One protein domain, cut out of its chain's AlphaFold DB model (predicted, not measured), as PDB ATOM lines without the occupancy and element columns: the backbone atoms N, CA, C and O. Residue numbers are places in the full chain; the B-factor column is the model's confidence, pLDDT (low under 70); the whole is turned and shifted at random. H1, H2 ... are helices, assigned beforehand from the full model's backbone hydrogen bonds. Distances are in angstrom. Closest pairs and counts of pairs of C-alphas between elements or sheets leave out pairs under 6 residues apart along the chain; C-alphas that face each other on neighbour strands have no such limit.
ATOM      1  N   ASN A  75     100.249 -64.215  56.137       78.75
ATOM      2  CA  ASN A  75     101.016 -63.783  54.975       78.75
ATOM      3  C   ASN A  75     100.348 -62.550  54.364       78.75
ATOM      4  O   ASN A  75      99.304 -62.657  53.720       78.75
ATOM      5  N   MET A  76     100.944 -61.371  54.552       78.25
ATOM      6  CA  MET A  76     100.373 -60.131  54.017       78.25
ATOM      7  C   MET A  76     100.441 -60.070  52.490       78.25
ATOM      8  O   MET A  76      99.657 -59.346  51.882       78.25
ATOM      9  N   ALA A  77     101.328 -60.843  51.852       83.00
ATOM     10  CA  ALA A  77     101.426 -60.890  50.393       83.00
ATOM     11  C   ALA A  77     100.171 -61.489  49.728       83.00
ATOM     12  O   ALA A  77      99.864 -61.126  48.594       83.00
ATOM     13  N   ASP A  78      99.429 -62.341  50.443       82.69
ATOM     14  CA  ASP A  78      98.206 -62.983  49.938       82.69
ATOM     15  C   ASP A  78      96.993 -62.035  49.966       82.69
ATOM     16  O   ASP A  78      95.946 -62.327  49.388       82.69
ATOM     17  N   GLN A  79      97.119 -60.884  50.632       78.25
ATOM     18  CA  GLN A  79      96.063 -59.880  50.709       78.25
ATOM     19  C   GLN A  79      96.023 -59.019  49.440       78.25
ATOM     20  O   GLN A  79      97.047 -58.738  48.800       78.25
ATOM     21  N   SER A  80      94.828 -58.530  49.089       84.00
ATOM     22  CA  SER A  80      94.687 -57.572  47.989       84.00
ATOM     23  C   SER A  80      95.474 -56.289  48.275       84.00
ATOM     24  O   SER A  80      95.753 -55.944  49.427       84.00
ATOM     25  N   MET A  81      95.838 -55.567  47.216       84.25
ATOM     26  CA  MET A  81      96.574 -54.312  47.356       84.25
ATOM     27  C   MET A  81      95.786 -53.263  48.152       84.25
ATOM     28  O   MET A  81      96.356 -52.554  48.972       84.25
ATOM     29  N   GLU A  82      94.468 -53.211  47.968       81.38
ATOM     30  CA  GLU A  82      93.569 -52.333  48.725       81.38
ATOM     31  C   GLU A  82      93.641 -52.605  50.236       81.38
ATOM     32  O   GLU A  82      93.838 -51.682  51.025       81.38
ATOM     33  N   VAL A  83      93.570 -53.879  50.643       75.88
ATOM     34  CA  VAL A  83      93.665 -54.274  52.058       75.88
ATOM     35  C   VAL A  83      95.046 -53.955  52.623       75.88
ATOM     36  O   VAL A  83      95.149 -53.442  53.735       75.88
ATOM     37  N   ARG A  84      96.113 -54.209  51.855       82.50
ATOM     38  CA  ARG A  84      97.483 -53.868  52.268       82.50
ATOM     39  C   ARG A  84      97.661 -52.366  52.482       82.50
ATOM     40  O   ARG A  84      98.308 -51.979  53.447       82.50
ATOM     41  N   ARG A  85      97.070 -51.533  51.620       83.50
ATOM     42  CA  ARG A  85      97.122 -50.065  51.709       83.50
ATOM     43  C   ARG A  85      96.377 -49.531  52.934       83.50
ATOM     44  O   ARG A  85      96.945 -48.720  53.659       83.50
ATOM     45  N   ASP A  86      95.164 -50.011  53.211       78.19
ATOM     46  CA  ASP A  86      94.417 -49.621  54.423       78.19
ATOM     47  C   ASP A  86      95.146 -50.075  55.701       78.19
ATOM     48  O   ASP A  86      95.300 -49.305  56.651       78.19
ATOM     49  N   LEU A  87      95.666 -51.307  55.715       76.56
ATOM     50  CA  LEU A  87      96.405 -51.834  56.860       76.56
ATOM     51  C   LEU A  87      97.708 -51.059  57.109       76.56
ATOM     52  O   LEU A  87      98.047 -50.787  58.262       76.56
ATOM     53  N   ALA A  88      98.413 -50.668  56.047       81.81
ATOM     54  CA  ALA A  88      99.643 -49.893  56.132       81.81
ATOM     55  C   ALA A  88      99.433 -48.517  56.789       81.81
ATOM     56  O   ALA A  88     100.177 -48.169  57.706       81.81
ATOM     57  N   ASP A  89      98.393 -47.767  56.405       81.06
ATOM     58  CA  ASP A  89      98.083 -46.469  57.028       81.06
ATOM     59  C   ASP A  89      97.648 -46.623  58.492       81.06
ATOM     60  O   ASP A  89      98.031 -45.829  59.355       81.06
ATOM     61  N   ARG A  90      96.877 -47.670  58.809       73.44
ATOM     62  CA  ARG A  90      96.459 -47.951  60.191       73.44
ATOM     63  C   ARG A  90      97.639 -48.289  61.084       73.44
ATOM     64  O   ARG A  90      97.708 -47.780  62.201       73.44
ATOM     65  N   ILE A  91      98.556 -49.126  60.604       74.69
ATOM     66  CA  ILE A  91      99.779 -49.452  61.335       74.69
ATOM     67  C   ILE A  91     100.627 -48.190  61.486       74.69
ATOM     68  O   ILE A  91     101.026 -47.893  62.602       74.69
ATOM     69  N   ALA A  92     100.825 -47.394  60.434       77.81
ATOM     70  CA  ALA A  92     101.555 -46.127  60.521       77.81
ATOM     71  C   ALA A  92     100.959 -45.176  61.580       77.81
ATOM     72  O   ALA A  92     101.681 -44.686  62.449       77.81
ATOM     73  N   SER A  93      99.635 -44.984  61.577       75.88
ATOM     74  CA  SER A  93      98.926 -44.203  62.601       75.88
ATOM     75  C   SER A  93      99.134 -44.781  63.998       75.88
ATOM     76  O   SER A  93      99.390 -44.040  64.943       75.88
ATOM     77  N   PHE A  94      99.050 -46.102  64.134       69.12
ATOM     78  CA  PHE A  94      99.260 -46.777  65.405       69.12
ATOM     79  C   PHE A  94     100.698 -46.597  65.918       69.12
ATOM     80  O   PHE A  94     100.900 -46.354  67.105       69.12
ATOM     81  N   LEU A  95     101.697 -46.669  65.037       71.19
ATOM     82  CA  LEU A  95     103.102 -46.461  65.381       71.19
ATOM     83  C   LEU A  95     103.400 -45.019  65.797       71.19
ATOM     84  O   LEU A  95     104.207 -44.809  66.701       71.19
ATOM     85  N   ASN A  96     102.724 -44.046  65.185       72.88
ATOM     86  CA  ASN A  96     102.803 -42.643  65.594       72.88
ATOM     87  C   ASN A  96     102.209 -42.430  67.000       72.88
ATOM     88  O   ASN A  96     102.763 -41.675  67.798       72.88
ATOM     89  N   ASP A  97     101.123 -43.136  67.330       66.75
ATOM     90  CA  ASP A  97     100.423 -43.011  68.614       66.75
ATOM     91  C   ASP A  97     101.069 -43.794  69.769       66.75
ATOM     92  O   ASP A  97     100.869 -43.452  70.939       66.75
ATOM     93  N   ALA A  98     101.786 -44.884  69.476       57.66
ATOM     94  CA  ALA A  98     102.265 -45.824  70.490       57.66
ATOM     95  C   ALA A  98     103.443 -45.295  71.328       57.66
ATOM     96  O   ALA A  98     103.689 -45.809  72.422       57.66
ATOM     97  N   ALA A 111     111.072 -67.848  63.337       69.56
ATOM     98  CA  ALA A 111     110.120 -67.901  62.223       69.56
ATOM     99  C   ALA A 111     109.137 -66.712  62.220       69.56
ATOM    100  O   ALA A 111     108.841 -66.162  61.161       69.56
ATOM    101  N   HIS A 112     108.700 -66.270  63.401       70.38
ATOM    102  CA  HIS A 112     107.817 -65.117  63.565       70.38
ATOM    103  C   HIS A 112     108.528 -63.808  63.207       70.38
ATOM    104  O   HIS A 112     107.963 -62.984  62.498       70.38
ATOM    105  N   TYR A 113     109.787 -63.630  63.626       67.94
ATOM    106  CA  TYR A 113     110.586 -62.460  63.235       67.94
ATOM    107  C   TYR A 113     110.834 -62.403  61.728       67.94
ATOM    108  O   TYR A 113     110.744 -61.332  61.129       67.94
ATOM    109  N   LYS A 114     111.091 -63.555  61.100       74.00
ATOM    110  CA  LYS A 114     111.212 -63.637  59.644       74.00
ATOM    111  C   LYS A 114     109.916 -63.189  58.962       74.00
ATOM    112  O   LYS A 114     109.973 -62.329  58.088       74.00
ATOM    113  N   ARG A 115     108.763 -63.708  59.395       75.56
ATOM    114  CA  ARG A 115     107.465 -63.322  58.824       75.56
ATOM    115  C   ARG A 115     107.132 -61.849  59.067       75.56
ATOM    116  O   ARG A 115     106.675 -61.177  58.150       75.56
ATOM    117  N   LEU A 116     107.425 -61.325  60.255       70.25
ATOM    118  CA  LEU A 116     107.282 -59.900  60.563       70.25
ATOM    119  C   LEU A 116     108.118 -59.030  59.622       70.25
ATOM    120  O   LEU A 116     107.617 -58.034  59.106       70.25
ATOM    121  N   SER A 117     109.368 -59.419  59.369       72.25
ATOM    122  CA  SER A 117     110.250 -58.723  58.431       72.25
ATOM    123  C   SER A 117     109.685 -58.752  57.004       72.25
ATOM    124  O   SER A 117     109.522 -57.697  56.389       72.25
ATOM    125  N   GLU A 118     109.270 -59.924  56.511       79.25
ATOM    126  CA  GLU A 118     108.629 -60.083  55.194       79.25
ATOM    127  C   GLU A 118     107.368 -59.211  55.058       79.25
ATOM    128  O   GLU A 118     107.236 -58.432  54.113       79.25
ATOM    129  N   ASN A 119     106.466 -59.280  56.039       79.00
ATOM    130  CA  ASN A 119     105.224 -58.513  56.048       79.00
ATOM    131  C   ASN A 119     105.472 -57.004  56.177       79.00
ATOM    132  O   ASN A 119     104.744 -56.215  55.578       79.00
ATOM    133  N   SER A 120     106.512 -56.585  56.901       77.38
ATOM    134  CA  SER A 120     106.860 -55.168  57.019       77.38
ATOM    135  C   SER A 120     107.301 -54.562  55.683       77.38
ATOM    136  O   SER A 120     106.949 -53.421  55.399       77.38
ATOM    137  N   LEU A 121     107.984 -55.327  54.820       80.88
ATOM    138  CA  LEU A 121     108.334 -54.880  53.468       80.88
ATOM    139  C   LEU A 121     107.096 -54.748  52.577       80.88
ATOM    140  O   LEU A 121     106.952 -53.752  51.875       80.88
ATOM    141  N   VAL A 122     106.185 -55.722  52.642       82.69
ATOM    142  CA  VAL A 122     104.919 -55.695  51.890       82.69
ATOM    143  C   VAL A 122     104.046 -54.504  52.298       82.69
ATOM    144  O   VAL A 122     103.424 -53.861  51.455       82.69
ATOM    145  N   LEU A 123     104.004 -54.183  53.590       82.38
ATOM    146  CA  LEU A 123     103.244 -53.040  54.092       82.38
ATOM    147  C   LEU A 123     103.948 -51.708  53.825       82.38
ATOM    148  O   LEU A 123     103.273 -50.711  53.598       82.38
ATOM    149  N   MET A 124     105.283 -51.686  53.781       83.81
ATOM    150  CA  MET A 124     106.047 -50.505  53.375       83.81
ATOM    151  C   MET A 124     105.817 -50.155  51.898       83.81
ATOM    152  O   MET A 124     105.654 -48.981  51.575       83.81
ATOM    153  N   GLU A 125     105.742 -51.157  51.015       87.69
ATOM    154  CA  GLU A 125     105.336 -50.980  49.609       87.69
ATOM    155  C   GLU A 125     103.967 -50.289  49.523       87.69
ATOM    156  O   GLU A 125     103.815 -49.255  48.872       87.69
ATOM    157  N   ALA A 126     102.978 -50.831  50.237       86.69
ATOM    158  CA  ALA A 126     101.622 -50.296  50.248       86.69
ATOM    159  C   ALA A 126     101.543 -48.883  50.858       86.69
ATOM    160  O   ALA A 126     100.848 -48.020  50.318       86.69
ATOM    161  N   TRP A 127     102.293 -48.626  51.933       88.62
ATOM    162  CA  TRP A 127     102.390 -47.305  52.553       88.62
ATOM    163  C   TRP A 127     102.976 -46.269  51.590       88.62
ATOM    164  O   TRP A 127     102.399 -45.196  51.422       88.62
ATOM    165  N   LEU A 128     104.082 -46.589  50.907       87.12
ATOM    166  CA  LEU A 128     104.709 -45.678  49.944       87.12
ATOM    167  C   LEU A 128     103.772 -45.330  48.790       87.12
ATOM    168  O   LEU A 128     103.756 -44.184  48.352       87.12
ATOM    169  N   ILE A 129     102.961 -46.281  48.331       88.19
ATOM    170  CA  ILE A 129     101.957 -46.021  47.296       88.19
ATOM    171  C   ILE A 129     100.886 -45.048  47.799       88.19
ATOM    172  O   ILE A 129     100.536 -44.121  47.072       88.19
ATOM    173  N   ASN A 130     100.413 -45.174  49.046       88.19
ATOM    174  CA  ASN A 130      99.520 -44.165  49.630       88.19
ATOM    175  C   ASN A 130     100.187 -42.790  49.678       88.19
ATOM    176  O   ASN A 130      99.605 -41.811  49.214       88.19
ATOM    177  N   ARG A 131     101.427 -42.722  50.176       91.00
ATOM    178  CA  ARG A 131     102.154 -41.453  50.290       91.00
ATOM    179  C   ARG A 131     102.414 -40.804  48.932       91.00
ATOM    180  O   ARG A 131     102.429 -39.580  48.858       91.00
ATOM    181  N   ALA A 132     102.629 -41.602  47.887       89.44
ATOM    182  CA  ALA A 132     102.891 -41.129  46.533       89.44
ATOM    183  C   ALA A 132     101.643 -40.497  45.914       89.44
ATOM    184  O   ALA A 132     101.709 -39.408  45.350       89.44
ATOM    185  N   MET A 133     100.495 -41.152  46.089       90.19
ATOM    186  CA  MET A 133      99.205 -40.619  45.652       90.19
ATOM    187  C   MET A 133      98.840 -39.335  46.404       90.19
ATOM    188  O   MET A 133      98.360 -38.383  45.798       90.19
ATOM    189  N   GLU A 134      99.094 -39.287  47.716       90.00
ATOM    190  CA  GLU A 134      98.918 -38.067  48.507       90.00
ATOM    191  C   GLU A 134      99.845 -36.950  48.018       90.00
ATOM    192  O   GLU A 134      99.372 -35.842  47.784       90.00
ATOM    193  N   PHE A 135     101.127 -37.246  47.785       88.69
ATOM    194  CA  PHE A 135     102.119 -36.274  47.323       88.69
ATOM    195  C   PHE A 135     101.720 -35.601  46.005       88.69
ATOM    196  O   PHE A 135     101.759 -34.380  45.922       88.69
ATOM    197  N   GLN A 136     101.249 -36.368  45.016       89.06
ATOM    198  CA  GLN A 136     100.789 -35.807  43.737       89.06
ATOM    199  C   GLN A 136      99.613 -34.831  43.870       89.06
ATOM    200  O   GLN A 136      99.391 -34.004  42.988       89.06
ATOM    201  N   SER A 137      98.833 -34.934  44.947       88.94
ATOM    202  CA  SER A 137      97.695 -34.044  45.194       88.94
ATOM    203  C   SER A 137      98.065 -32.751  45.927       88.94
ATOM    204  O   SER A 137      97.205 -31.887  46.113       88.94
ATOM    205  N   LEU A 138      99.322 -32.609  46.360       89.19
ATOM    206  CA  LEU A 138      99.783 -31.456  47.125       89.19
ATOM    207  C   LEU A 138     100.115 -30.270  46.222       89.19
ATOM    208  O   LEU A 138     100.481 -30.402  45.058       89.19
ATOM    209  N   SER A 139     100.014 -29.074  46.798       88.94
ATOM    210  CA  SER A 139     100.560 -27.870  46.172       88.94
ATOM    211  C   SER A 139     102.076 -27.769  46.413       88.94
ATOM    212  O   SER A 139     102.544 -28.217  47.465       88.94
ATOM    213  N   PRO A 140     102.846 -27.082  45.544       85.88
ATOM    214  CA  PRO A 140     104.307 -26.979  45.677       85.88
ATOM    215  C   PRO A 140     104.811 -26.434  47.022       85.88
ATOM    216  O   PRO A 140     105.923 -26.715  47.455       85.88
ATOM    217  N   GLN A 141     103.986 -25.644  47.711       86.44
ATOM    218  CA  GLN A 141     104.299 -25.061  49.020       86.44
ATOM    219  C   GLN A 141     104.188 -26.081  50.166       86.44
ATOM    220  O   GLN A 141     104.750 -25.867  51.237       86.44
ATOM    221  N   GLN A 142     103.453 -27.174  49.954       88.44
ATOM    222  CA  GLN A 142     103.203 -28.228  50.940       88.44
ATOM    223  C   GLN A 142     104.100 -29.453  50.742       88.44
ATOM    224  O   GLN A 142     104.221 -30.258  51.663       88.44
ATOM    225  N   GLU A 143     104.748 -29.583  49.583       87.31
ATOM    226  CA  GLU A 143     105.605 -30.724  49.244       87.31
ATOM    227  C   GLU A 143     106.767 -30.904  50.230       87.31
ATOM    228  O   GLU A 143     106.952 -31.988  50.778       87.31
ATOM    229  N   GLU A 144     107.547 -29.851  50.494       85.31
ATOM    230  CA  GLU A 144     108.718 -29.948  51.375       85.31
ATOM    231  C   GLU A 144     108.349 -30.269  52.838       85.31
ATOM    232  O   GLU A 144     108.906 -31.238  53.365       85.31
ATOM    233  N   PRO A 145     107.389 -29.566  53.481       87.75
ATOM    234  CA  PRO A 145     106.912 -29.934  54.816       87.75
ATOM    235  C   PRO A 145     106.383 -31.369  54.888       87.75
ATOM    236  O   PRO A 145     106.723 -32.114  55.803       87.75
ATOM    237  N   TYR A 146     105.606 -31.792  53.887       87.75
ATOM    238  CA  TYR A 146     105.066 -33.146  53.841       87.75
ATOM    239  C   TYR A 146     106.171 -34.204  53.771       87.75
ATOM    240  O   TYR A 146     106.141 -35.181  54.521       87.75
ATOM    241  N   LEU A 147     107.167 -34.018  52.900       84.69
ATOM    242  CA  LEU A 147     108.294 -34.944  52.770       84.69
ATOM    243  C   LEU A 147     109.103 -35.031  54.069       84.69
ATOM    244  O   LEU A 147     109.537 -36.121  54.454       84.69
ATOM    245  N   GLU A 148     109.303 -33.903  54.749       84.00
ATOM    246  CA  GLU A 148     109.982 -33.867  56.043       84.00
ATOM    247  C   GLU A 148     109.198 -34.642  57.111       84.00
ATOM    248  O   GLU A 148     109.789 -35.469  57.816       84.00
ATOM    249  N   ASP A 149     107.879 -34.460  57.170       86.12
ATOM    250  CA  ASP A 149     106.998 -35.184  58.085       86.12
ATOM    251  C   ASP A 149     107.033 -36.694  57.836       86.12
ATOM    252  O   ASP A 149     107.252 -37.462  58.776       86.12
ATOM    253  N   GLN A 150     106.915 -37.142  56.581       84.75
ATOM    254  CA  GLN A 150     106.972 -38.572  56.255       84.75
ATOM    255  C   GLN A 150     108.329 -39.188  56.629       84.75
ATOM    256  O   GLN A 150     108.392 -40.258  57.240       84.75
ATOM    257  N   LEU A 151     109.436 -38.496  56.331       78.31
ATOM    258  CA  LEU A 151     110.770 -38.952  56.723       78.31
ATOM    259  C   LEU A 151     110.938 -38.983  58.246       78.31
ATOM    260  O   LEU A 151     111.647 -39.849  58.763       78.31
ATOM    261  N   ASN A 152     110.321 -38.053  58.976       77.62
ATOM    262  CA  ASN A 152     110.343 -38.032  60.435       77.62
ATOM    263  C   ASN A 152     109.510 -39.166  61.043       77.62
ATOM    264  O   ASN A 152     109.978 -39.799  61.989       77.62
ATOM    265  N   GLN A 153     108.357 -39.503  60.464       78.44
ATOM    266  CA  GLN A 153     107.574 -40.672  60.875       78.44
ATOM    267  C   GLN A 153     108.371 -41.970  60.676       78.44
ATOM    268  O   GLN A 153     108.560 -42.737  61.621       78.44
ATOM    269  N   MET A 154     108.979 -42.158  59.497       72.19
ATOM    270  CA  MET A 154     109.839 -43.318  59.225       72.19
ATOM    271  C   MET A 154     111.014 -43.443  60.212       72.19
ATOM    272  O   MET A 154     111.432 -44.559  60.535       72.19
ATOM    273  N   LYS A 155     111.553 -42.319  60.715       70.62
ATOM    274  CA  LYS A 155     112.581 -42.314  61.776       70.62
ATOM    275  C   LYS A 155     112.028 -42.822  63.098       70.62
ATOM    276  O   LYS A 155     112.670 -43.651  63.740       70.62
ATOM    277  N   GLN A 156     110.873 -42.306  63.507       71.12
ATOM    278  CA  GLN A 156     110.264 -42.607  64.802       71.12
ATOM    279  C   GLN A 156     109.903 -44.087  64.934       71.12
ATOM    280  O   GLN A 156     110.068 -44.666  66.003       71.12
ATOM    281  N   TRP A 157     109.497 -44.730  63.839       72.06
ATOM    282  CA  TRP A 157     109.114 -46.141  63.859       72.06
ATOM    283  C   TRP A 157     110.279 -47.106  64.115       72.06
ATOM    284  O   TRP A 157     110.045 -48.256  64.477       72.06
ATOM    285  N   ASN A 158     111.532 -46.672  63.914       63.91
ATOM    286  CA  ASN A 158     112.744 -47.480  64.110       63.91
ATOM    287  C   ASN A 158     112.681 -48.893  63.475       63.91
ATOM    288  O   ASN A 158     113.244 -49.867  63.992       63.91
ATOM    289  N   LEU A 159     112.022 -49.006  62.313       64.12
ATOM    290  CA  LEU A 159     111.809 -50.270  61.588       64.12
ATOM    291  C   LEU A 159     113.118 -50.955  61.177       64.12
ATOM    292  O   LEU A 159     113.149 -52.160  60.941       64.12
ATOM    293  N   GLY A 160     114.222 -50.201  61.141       54.69
ATOM    294  CA  GLY A 160     115.559 -50.732  60.894       54.69
ATOM    295  C   GLY A 160     115.959 -51.844  61.867       54.69
ATOM    296  O   GLY A 160     116.690 -52.738  61.457       54.69
ATOM    297  N   SER A 161     115.452 -51.828  63.104       55.72
ATOM    298  CA  SER A 161     115.687 -52.884  64.101       55.72
ATOM    299  C   SER A 161     114.885 -54.167  63.840       55.72
ATOM    300  O   SER A 161     115.372 -55.259  64.106       55.72
ATOM    301  N   LEU A 162     113.682 -54.040  63.273       57.94
ATOM    302  CA  LEU A 162     112.772 -55.155  62.984       57.94
ATOM    303  C   LEU A 162     113.132 -55.867  61.672       57.94
ATOM    304  O   LEU A 162     112.924 -57.065  61.521       57.94
ATOM    305  N   LEU A 163     113.731 -55.120  60.746       53.59
ATOM    306  CA  LEU A 163     114.258 -55.631  59.485       53.59
ATOM    307  C   LEU A 163     115.654 -56.273  59.633       53.59
ATOM    308  O   LEU A 163     116.201 -56.752  58.640       53.59
ATOM    309  N   GLU A 164     116.292 -56.218  60.815       55.75
ATOM    310  CA  GLU A 164     117.561 -56.929  61.023       55.75
ATOM    311  C   GLU A 164     117.273 -58.424  61.159       55.75
ATOM    312  O   GLU A 164     116.433 -58.804  61.977       55.75
ATOM    313  N   PRO A 165     117.981 -59.297  60.421       45.44
ATOM    314  CA  PRO A 165     118.038 -60.687  60.825       45.44
ATOM    315  C   PRO A 165     118.588 -60.701  62.249       45.44
ATOM    316  O   PRO A 165     119.629 -60.092  62.501       45.44
ATOM    317  N   SER A 177     122.146 -42.214  65.773       43.22
ATOM    318  CA  SER A 177     121.749 -40.916  65.208       43.22
ATOM    319  C   SER A 177     120.512 -41.036  64.302       43.22
ATOM    320  O   SER A 177     120.471 -41.886  63.412       43.22
ATOM    321  N   ALA A 178     119.533 -40.142  64.477       47.72
ATOM    322  CA  ALA A 178     118.258 -40.138  63.747       47.72
ATOM    323  C   ALA A 178     118.400 -40.138  62.209       47.72
ATOM    324  O   ALA A 178     117.491 -40.545  61.495       47.72
ATOM    325  N   VAL A 179     119.545 -39.692  61.682       49.50
ATOM    326  CA  VAL A 179     119.847 -39.710  60.240       49.50
ATOM    327  C   VAL A 179     120.339 -41.090  59.792       49.50
ATOM    328  O   VAL A 179     119.971 -41.551  58.715       49.50
ATOM    329  N   ALA A 180     121.108 -41.785  60.634       53.78
ATOM    330  CA  ALA A 180     121.594 -43.133  60.350       53.78
ATOM    331  C   ALA A 180     120.441 -44.151  60.268       53.78
ATOM    332  O   ALA A 180     120.467 -45.028  59.408       53.78
ATOM    333  N   GLY A 181     119.395 -43.985  61.090       57.06
ATOM    334  CA  GLY A 181     118.190 -44.825  61.061       57.06
ATOM    335  C   GLY A 181     117.409 -44.741  59.741       57.06
ATOM    336  O   GLY A 181     117.105 -45.776  59.150       57.06
ATOM    337  N   SER A 182     117.154 -43.528  59.225       57.25
ATOM    338  CA  SER A 182     116.500 -43.347  57.914       57.25
ATOM    339  C   SER A 182     117.333 -43.907  56.773       57.25
ATOM    340  O   SER A 182     116.798 -44.583  55.905       57.25
ATOM    341  N   ILE A 183     118.644 -43.645  56.778       61.09
ATOM    342  CA  ILE A 183     119.555 -44.135  55.736       61.09
ATOM    343  C   ILE A 183     119.584 -45.665  55.730       61.09
ATOM    344  O   ILE A 183     119.553 -46.263  54.660       61.09
ATOM    345  N   LYS A 184     119.595 -46.303  56.907       63.88
ATOM    346  CA  LYS A 184     119.576 -47.766  57.051       63.88
ATOM    347  C   LYS A 184     118.248 -48.383  56.607       63.88
ATOM    348  O   LYS A 184     118.240 -49.450  56.002       63.88
ATOM    349  N   LEU A 185     117.123 -47.726  56.893       65.31
ATOM    350  CA  LEU A 185     115.820 -48.158  56.386       65.31
ATOM    351  C   LEU A 185     115.773 -48.032  54.860       65.31
ATOM    352  O   LEU A 185     115.371 -48.963  54.169       65.31
ATOM    353  N   LEU A 186     116.262 -46.916  54.325       65.62
ATOM    354  CA  LEU A 186     116.246 -46.666  52.892       65.62
ATOM    355  C   LEU A 186     117.182 -47.579  52.114       65.62
ATOM    356  O   LEU A 186     116.785 -48.098  51.081       65.62
ATOM    357  N   SER A 187     118.379 -47.860  52.623       65.94
ATOM    358  CA  SER A 187     119.277 -48.831  51.991       65.94
ATOM    359  C   SER A 187     118.676 -50.237  51.933       65.94
ATOM    360  O   SER A 187     119.045 -51.009  51.052       65.94
ATOM    361  N   ARG A 188     117.725 -50.563  52.821       69.00
ATOM    362  CA  ARG A 188     116.965 -51.816  52.766       69.00
ATOM    363  C   ARG A 188     115.782 -51.783  51.813       69.00
ATOM    364  O   ARG A 188     115.500 -52.817  51.227       69.00
ATOM    365  N   ILE A 189     115.107 -50.647  51.634       72.50
ATOM    366  CA  ILE A 189     113.996 -50.572  50.672       72.50
ATOM    367  C   ILE A 189     114.476 -50.336  49.239       72.50
ATOM    368  O   ILE A 189     113.825 -50.814  48.319       72.50
ATOM    369  N   VAL A 190     115.616 -49.659  49.035       76.94
ATOM    370  CA  VAL A 190     116.186 -49.328  47.712       76.94
ATOM    371  C   VAL A 190     116.243 -50.535  46.766       76.94
ATOM    372  O   VAL A 190     115.756 -50.403  45.644       76.94
ATOM    373  N   PRO A 191     116.733 -51.719  47.186       78.94
ATOM    374  CA  PRO A 191     116.733 -52.915  46.341       78.94
ATOM    375  C   PRO A 191     115.341 -53.354  45.861       78.94
ATOM    376  O   PRO A 191     115.230 -54.053  44.858       78.94
ATOM    377  N   HIS A 192     114.279 -52.966  46.570       80.94
ATOM    378  CA  HIS A 192     112.902 -53.342  46.266       80.94
ATOM    379  C   HIS A 192     112.145 -52.291  45.446       80.94
ATOM    380  O   HIS A 192     111.154 -52.642  44.809       80.94
ATOM    381  N   LEU A 193     112.615 -51.037  45.405       81.62
ATOM    382  CA  LEU A 193     111.881 -49.910  44.813       81.62
ATOM    383  C   LEU A 193     111.518 -50.130  43.340       81.62
ATOM    384  O   LEU A 193     110.363 -49.953  42.976       81.62
ATOM    385  N   GLU A 194     112.455 -50.588  42.508       83.56
ATOM    386  CA  GLU A 194     112.182 -50.879  41.088       83.56
ATOM    387  C   GLU A 194     111.120 -51.972  40.913       83.56
ATOM    388  O   GLU A 194     110.261 -51.928  40.026       83.56
ATOM    389  N   THR A 195     111.139 -52.959  41.808       87.25
ATOM    390  CA  THR A 195     110.150 -54.035  41.778       87.25
ATOM    391  C   THR A 195     108.780 -53.526  42.232       87.25
ATOM    392  O   THR A 195     107.766 -53.922  41.671       87.25
ATOM    393  N   TRP A 196     108.726 -52.624  43.210       88.88
ATOM    394  CA  TRP A 196     107.477 -52.004  43.660       88.88
ATOM    395  C   TRP A 196     106.883 -51.073  42.601       88.88
ATOM    396  O   TRP A 196     105.695 -51.161  42.306       88.88
ATOM    397  N   ILE A 197     107.716 -50.253  41.951       86.94
ATOM    398  CA  ILE A 197     107.301 -49.384  40.842       86.94
ATOM    399  C   ILE A 197     106.720 -50.213  39.698       86.94
ATOM    400  O   ILE A 197     105.659 -49.879  39.187       86.94
ATOM    401  N   SER A 198     107.373 -51.308  39.305       86.94
ATOM    402  CA  SER A 198     106.886 -52.142  38.196       86.94
ATOM    403  C   SER A 198     105.589 -52.902  38.501       86.94
ATOM    404  O   SER A 198     104.841 -53.202  37.574       86.94
ATOM    405  N   ARG A 199     105.299 -53.201  39.775       85.06
ATOM    406  CA  ARG A 199     104.045 -53.853  40.196       85.06
ATOM    407  C   ARG A 199     102.883 -52.887  40.412       85.06
ATOM    408  O   ARG A 199     101.738 -53.333  40.416       85.06
ATOM    409  N   ALA A 200     103.164 -51.608  40.647       85.81
ATOM    410  CA  ALA A 200     102.134 -50.606  40.874       85.81
ATOM    411  C   ALA A 200     101.316 -50.345  39.597       85.81
ATOM    412  O   ALA A 200     101.789 -50.548  38.473       85.81
ATOM    413  N   GLU A 201     100.079 -49.878  39.764       86.69
ATOM    414  CA  GLU A 201      99.233 -49.482  38.631       86.69
ATOM    415  C   GLU A 201      99.866 -48.314  37.861       86.69
ATOM    416  O   GLU A 201     100.536 -47.494  38.485       86.69
ATOM    417  N   PRO A 202      99.629 -48.162  36.542       83.44
ATOM    418  CA  PRO A 202     100.281 -47.131  35.728       83.44
ATOM    419  C   PRO A 202     100.207 -45.711  36.309       83.44
ATOM    420  O   PRO A 202     101.211 -45.005  36.315       83.44
ATOM    421  N   SER A 203      99.054 -45.322  36.864       80.69
ATOM    422  CA  SER A 203      98.856 -44.027  37.533       80.69
ATOM    423  C   SER A 203      99.691 -43.862  38.809       80.69
ATOM    424  O   SER A 203     100.065 -42.751  39.165       80.69
ATOM    425  N   GLN A 204     100.013 -44.963  39.485       86.81
ATOM    426  CA  GLN A 204     100.805 -44.996  40.715       86.81
ATOM    427  C   GLN A 204     102.311 -45.068  40.428       86.81
ATOM    428  O   GLN A 204     103.104 -44.642  41.264       86.81
ATOM    429  N   GLN A 205     102.732 -45.598  39.272       88.44
ATOM    430  CA  GLN A 205     104.156 -45.757  38.943       88.44
ATOM    431  C   GLN A 205     104.880 -44.412  38.870       88.44
ATOM    432  O   GLN A 205     105.987 -44.276  39.391       88.44
ATOM    433  N   GLU A 206     104.258 -43.424  38.224       87.94
ATOM    434  CA  GLU A 206     104.809 -42.075  38.101       87.94
ATOM    435  C   GLU A 206     104.874 -41.383  39.465       87.94
ATOM    436  O   GLU A 206     105.946 -40.935  39.870       87.94
ATOM    437  N   ALA A 207     103.772 -41.431  40.222       87.44
ATOM    438  CA  ALA A 207     103.689 -40.903  41.582       87.44
ATOM    439  C   ALA A 207     104.787 -41.472  42.488       87.44
ATOM    440  O   ALA A 207     105.446 -40.756  43.243       87.44
ATOM    441  N   LEU A 208     104.987 -42.790  42.415       86.75
ATOM    442  CA  LEU A 208     105.936 -43.494  43.262       86.75
ATOM    443  C   LEU A 208     107.380 -43.148  42.891       86.75
ATOM    444  O   LEU A 208     108.194 -42.918  43.787       86.75
ATOM    445  N   ARG A 209     107.701 -43.064  41.591       88.31
ATOM    446  CA  ARG A 209     109.025 -42.618  41.118       88.31
ATOM    447  C   ARG A 209     109.349 -41.214  41.609       88.31
ATOM    448  O   ARG A 209     110.441 -40.991  42.131       88.31
ATOM    449  N   GLU A 210     108.399 -40.299  41.464       88.31
ATOM    450  CA  GLU A 210     108.562 -38.910  41.874       88.31
ATOM    451  C   GLU A 210     108.794 -38.799  43.384       88.31
ATOM    452  O   GLU A 210     109.796 -38.220  43.814       88.31
ATOM    453  N   LEU A 211     107.950 -39.443  44.198       87.19
ATOM    454  CA  LEU A 211     108.108 -39.449  45.653       87.19
ATOM    455  C   LEU A 211     109.479 -39.999  46.080       87.19
ATOM    456  O   LEU A 211     110.151 -39.416  46.933       87.19
ATOM    457  N   ILE A 212     109.915 -41.115  45.487       85.19
ATOM    458  CA  ILE A 212     111.212 -41.734  45.793       85.19
ATOM    459  C   ILE A 212     112.361 -40.771  45.483       85.19
ATOM    460  O   ILE A 212     113.264 -40.609  46.310       85.19
ATOM    461  N   GLN A 213     112.329 -40.119  44.319       86.25
ATOM    462  CA  GLN A 213     113.345 -39.147  43.927       86.25
ATOM    463  C   GLN A 213     113.390 -37.966  44.908       86.25
ATOM    464  O   GLN A 213     114.472 -37.550  45.335       86.25
ATOM    465  N   GLN A 214     112.225 -37.462  45.320       85.44
ATOM    466  CA  GLN A 214     112.124 -36.366  46.280       85.44
ATOM    467  C   GLN A 214     112.637 -36.761  47.669       85.44
ATOM    468  O   GLN A 214     113.393 -36.001  48.281       85.44
ATOM    469  N   PHE A 215     112.334 -37.972  48.147       83.06
ATOM    470  CA  PHE A 215     112.909 -38.485  49.392       83.06
ATOM    471  C   PHE A 215     114.433 -38.582  49.328       83.06
ATOM    472  O   PHE A 215     115.109 -38.106  50.244       83.06
ATOM    473  N   GLN A 216     114.991 -39.142  48.250       79.38
ATOM    474  CA  GLN A 216     116.442 -39.219  48.062       79.38
ATOM    475  C   GLN A 216     117.083 -37.827  48.098       79.38
ATOM    476  O   GLN A 216     118.053 -37.610  48.831       79.38
ATOM    477  N   MET A 217     116.508 -36.863  47.376       82.62
ATOM    478  CA  MET A 217     117.002 -35.488  47.349       82.62
ATOM    479  C   MET A 217     116.921 -34.818  48.729       82.62
ATOM    480  O   MET A 217     117.886 -34.178  49.153       82.62
ATOM    481  N   GLN A 218     115.820 -34.992  49.463       80.38
ATOM    482  CA  GLN A 218     115.661 -34.424  50.806       80.38
ATOM    483  C   GLN A 218     116.656 -35.008  51.817       80.38
ATOM    484  O   GLN A 218     117.179 -34.297  52.675       80.38
ATOM    485  N   LEU A 219     117.003 -36.286  51.705       72.94
ATOM    486  CA  LEU A 219     118.006 -36.893  52.582       72.94
ATOM    487  C   LEU A 219     119.410 -36.394  52.291       72.94
ATOM    488  O   LEU A 219     120.154 -36.120  53.231       72.94
ATOM    489  N   ILE A 220     119.756 -36.251  51.011       77.25
ATOM    490  CA  ILE A 220     121.016 -35.644  50.580       77.25
ATOM    491  C   ILE A 220     121.106 -34.230  51.170       77.25
ATOM    492  O   ILE A 220     122.055 -33.929  51.895       77.25
ATOM    493  N   LYS A 221     120.075 -33.393  50.978       78.81
ATOM    494  CA  LYS A 221     119.997 -32.044  51.570       78.81
ATOM    495  C   LYS A 221     120.194 -32.066  53.091       78.81
ATOM    496  O   LYS A 221     120.994 -31.295  53.621       78.81
ATOM    497  N   ASN A 222     119.527 -32.981  53.791       71.00
ATOM    498  CA  ASN A 222     119.608 -33.114  55.246       71.00
ATOM    499  C   ASN A 222     120.966 -33.627  55.756       71.00
ATOM    500  O   ASN A 222     121.354 -33.295  56.878       71.00
ATOM    501  N   GLN A 223     121.712 -34.398  54.959       66.88
ATOM    502  CA  GLN A 223     123.090 -34.781  55.281       66.88
ATOM    503  C   GLN A 223     124.054 -33.598  55.149       66.88
ATOM    504  O   GLN A 223     124.910 -33.406  56.014       66.88
ATOM    505  N   PHE A 224     123.905 -32.784  54.102       62.75
ATOM    506  CA  PHE A 224     124.783 -31.638  53.854       62.75
ATOM    507  C   PHE A 224     124.474 -30.429  54.748       62.75
ATOM    508  O   PHE A 224     125.395 -29.706  55.110       62.75
ATOM    509  N   ARG A 225     123.225 -30.251  55.206       62.53
ATOM    510  CA  ARG A 225     122.861 -29.231  56.214       62.53
ATOM    511  C   ARG A 225     123.462 -29.475  57.606       62.53
ATOM    512  O   ARG A 225     123.502 -28.548  58.406       62.53
ATOM    513  N   LYS A 226     123.901 -30.701  57.923       51.28
ATOM    514  CA  LYS A 226     124.419 -31.084  59.255       51.28
ATOM    515  C   LYS A 226     125.947 -31.065  59.388       51.28
ATOM    516  O   LYS A 226     126.447 -31.469  60.434       51.28
TER     517      LYS A 226
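What this domain is: This is residues 75 to 98, 111 to 165 and 177 to 226 of the 228 residues of an uncharacterized protein of Planctomycetaceae bacterium (UniProt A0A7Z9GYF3). H2 and H3, joined by a tight link, run opposite ways in a middle layer; the hairpin H4-H5 crosses them on one side, H1 crosses H2 on the other. The printed part has 129 residues with five named helices, H1 to H5 in chain order: all helix, compact, radius of gyration of the C-alphas 14.3 A, spanning 41 by 36 by 29 A.

Where its parts are: Find C-alpha 111 at (110.120, -67.901, 62.223); H2 runs 38.2 A to residue 136. H3 is residues 140 to 156, H1 81 to 98. H4, residues 178 to 199, has a kink of 56 degrees near 192. H5, residues 202 to 224, runs 34.2 A to (124.783, -31.638, 53.854).

How they stand to each other: H2 touches H1 with residues 122 to 130 alone, closest C-alphas Ala 126 and Arg 85, 4.7 A. Hub H5 touches H2, H3 and H4; C-alphas Ala 207 and Ala 132 come within 5.0 A. O i to N i+4 pairs are all within hydrogen-bond range in H1 and H2, 11 of 13 in H3, 13 of 18 in H4, 17 of 19 in H5.

The domain as a whole: Cuts at 99 to 110 and 166 to 176 leave C-alpha gaps of 24.8 A and 20.6 A. Residues under pLDDT 70 include 177 to 188.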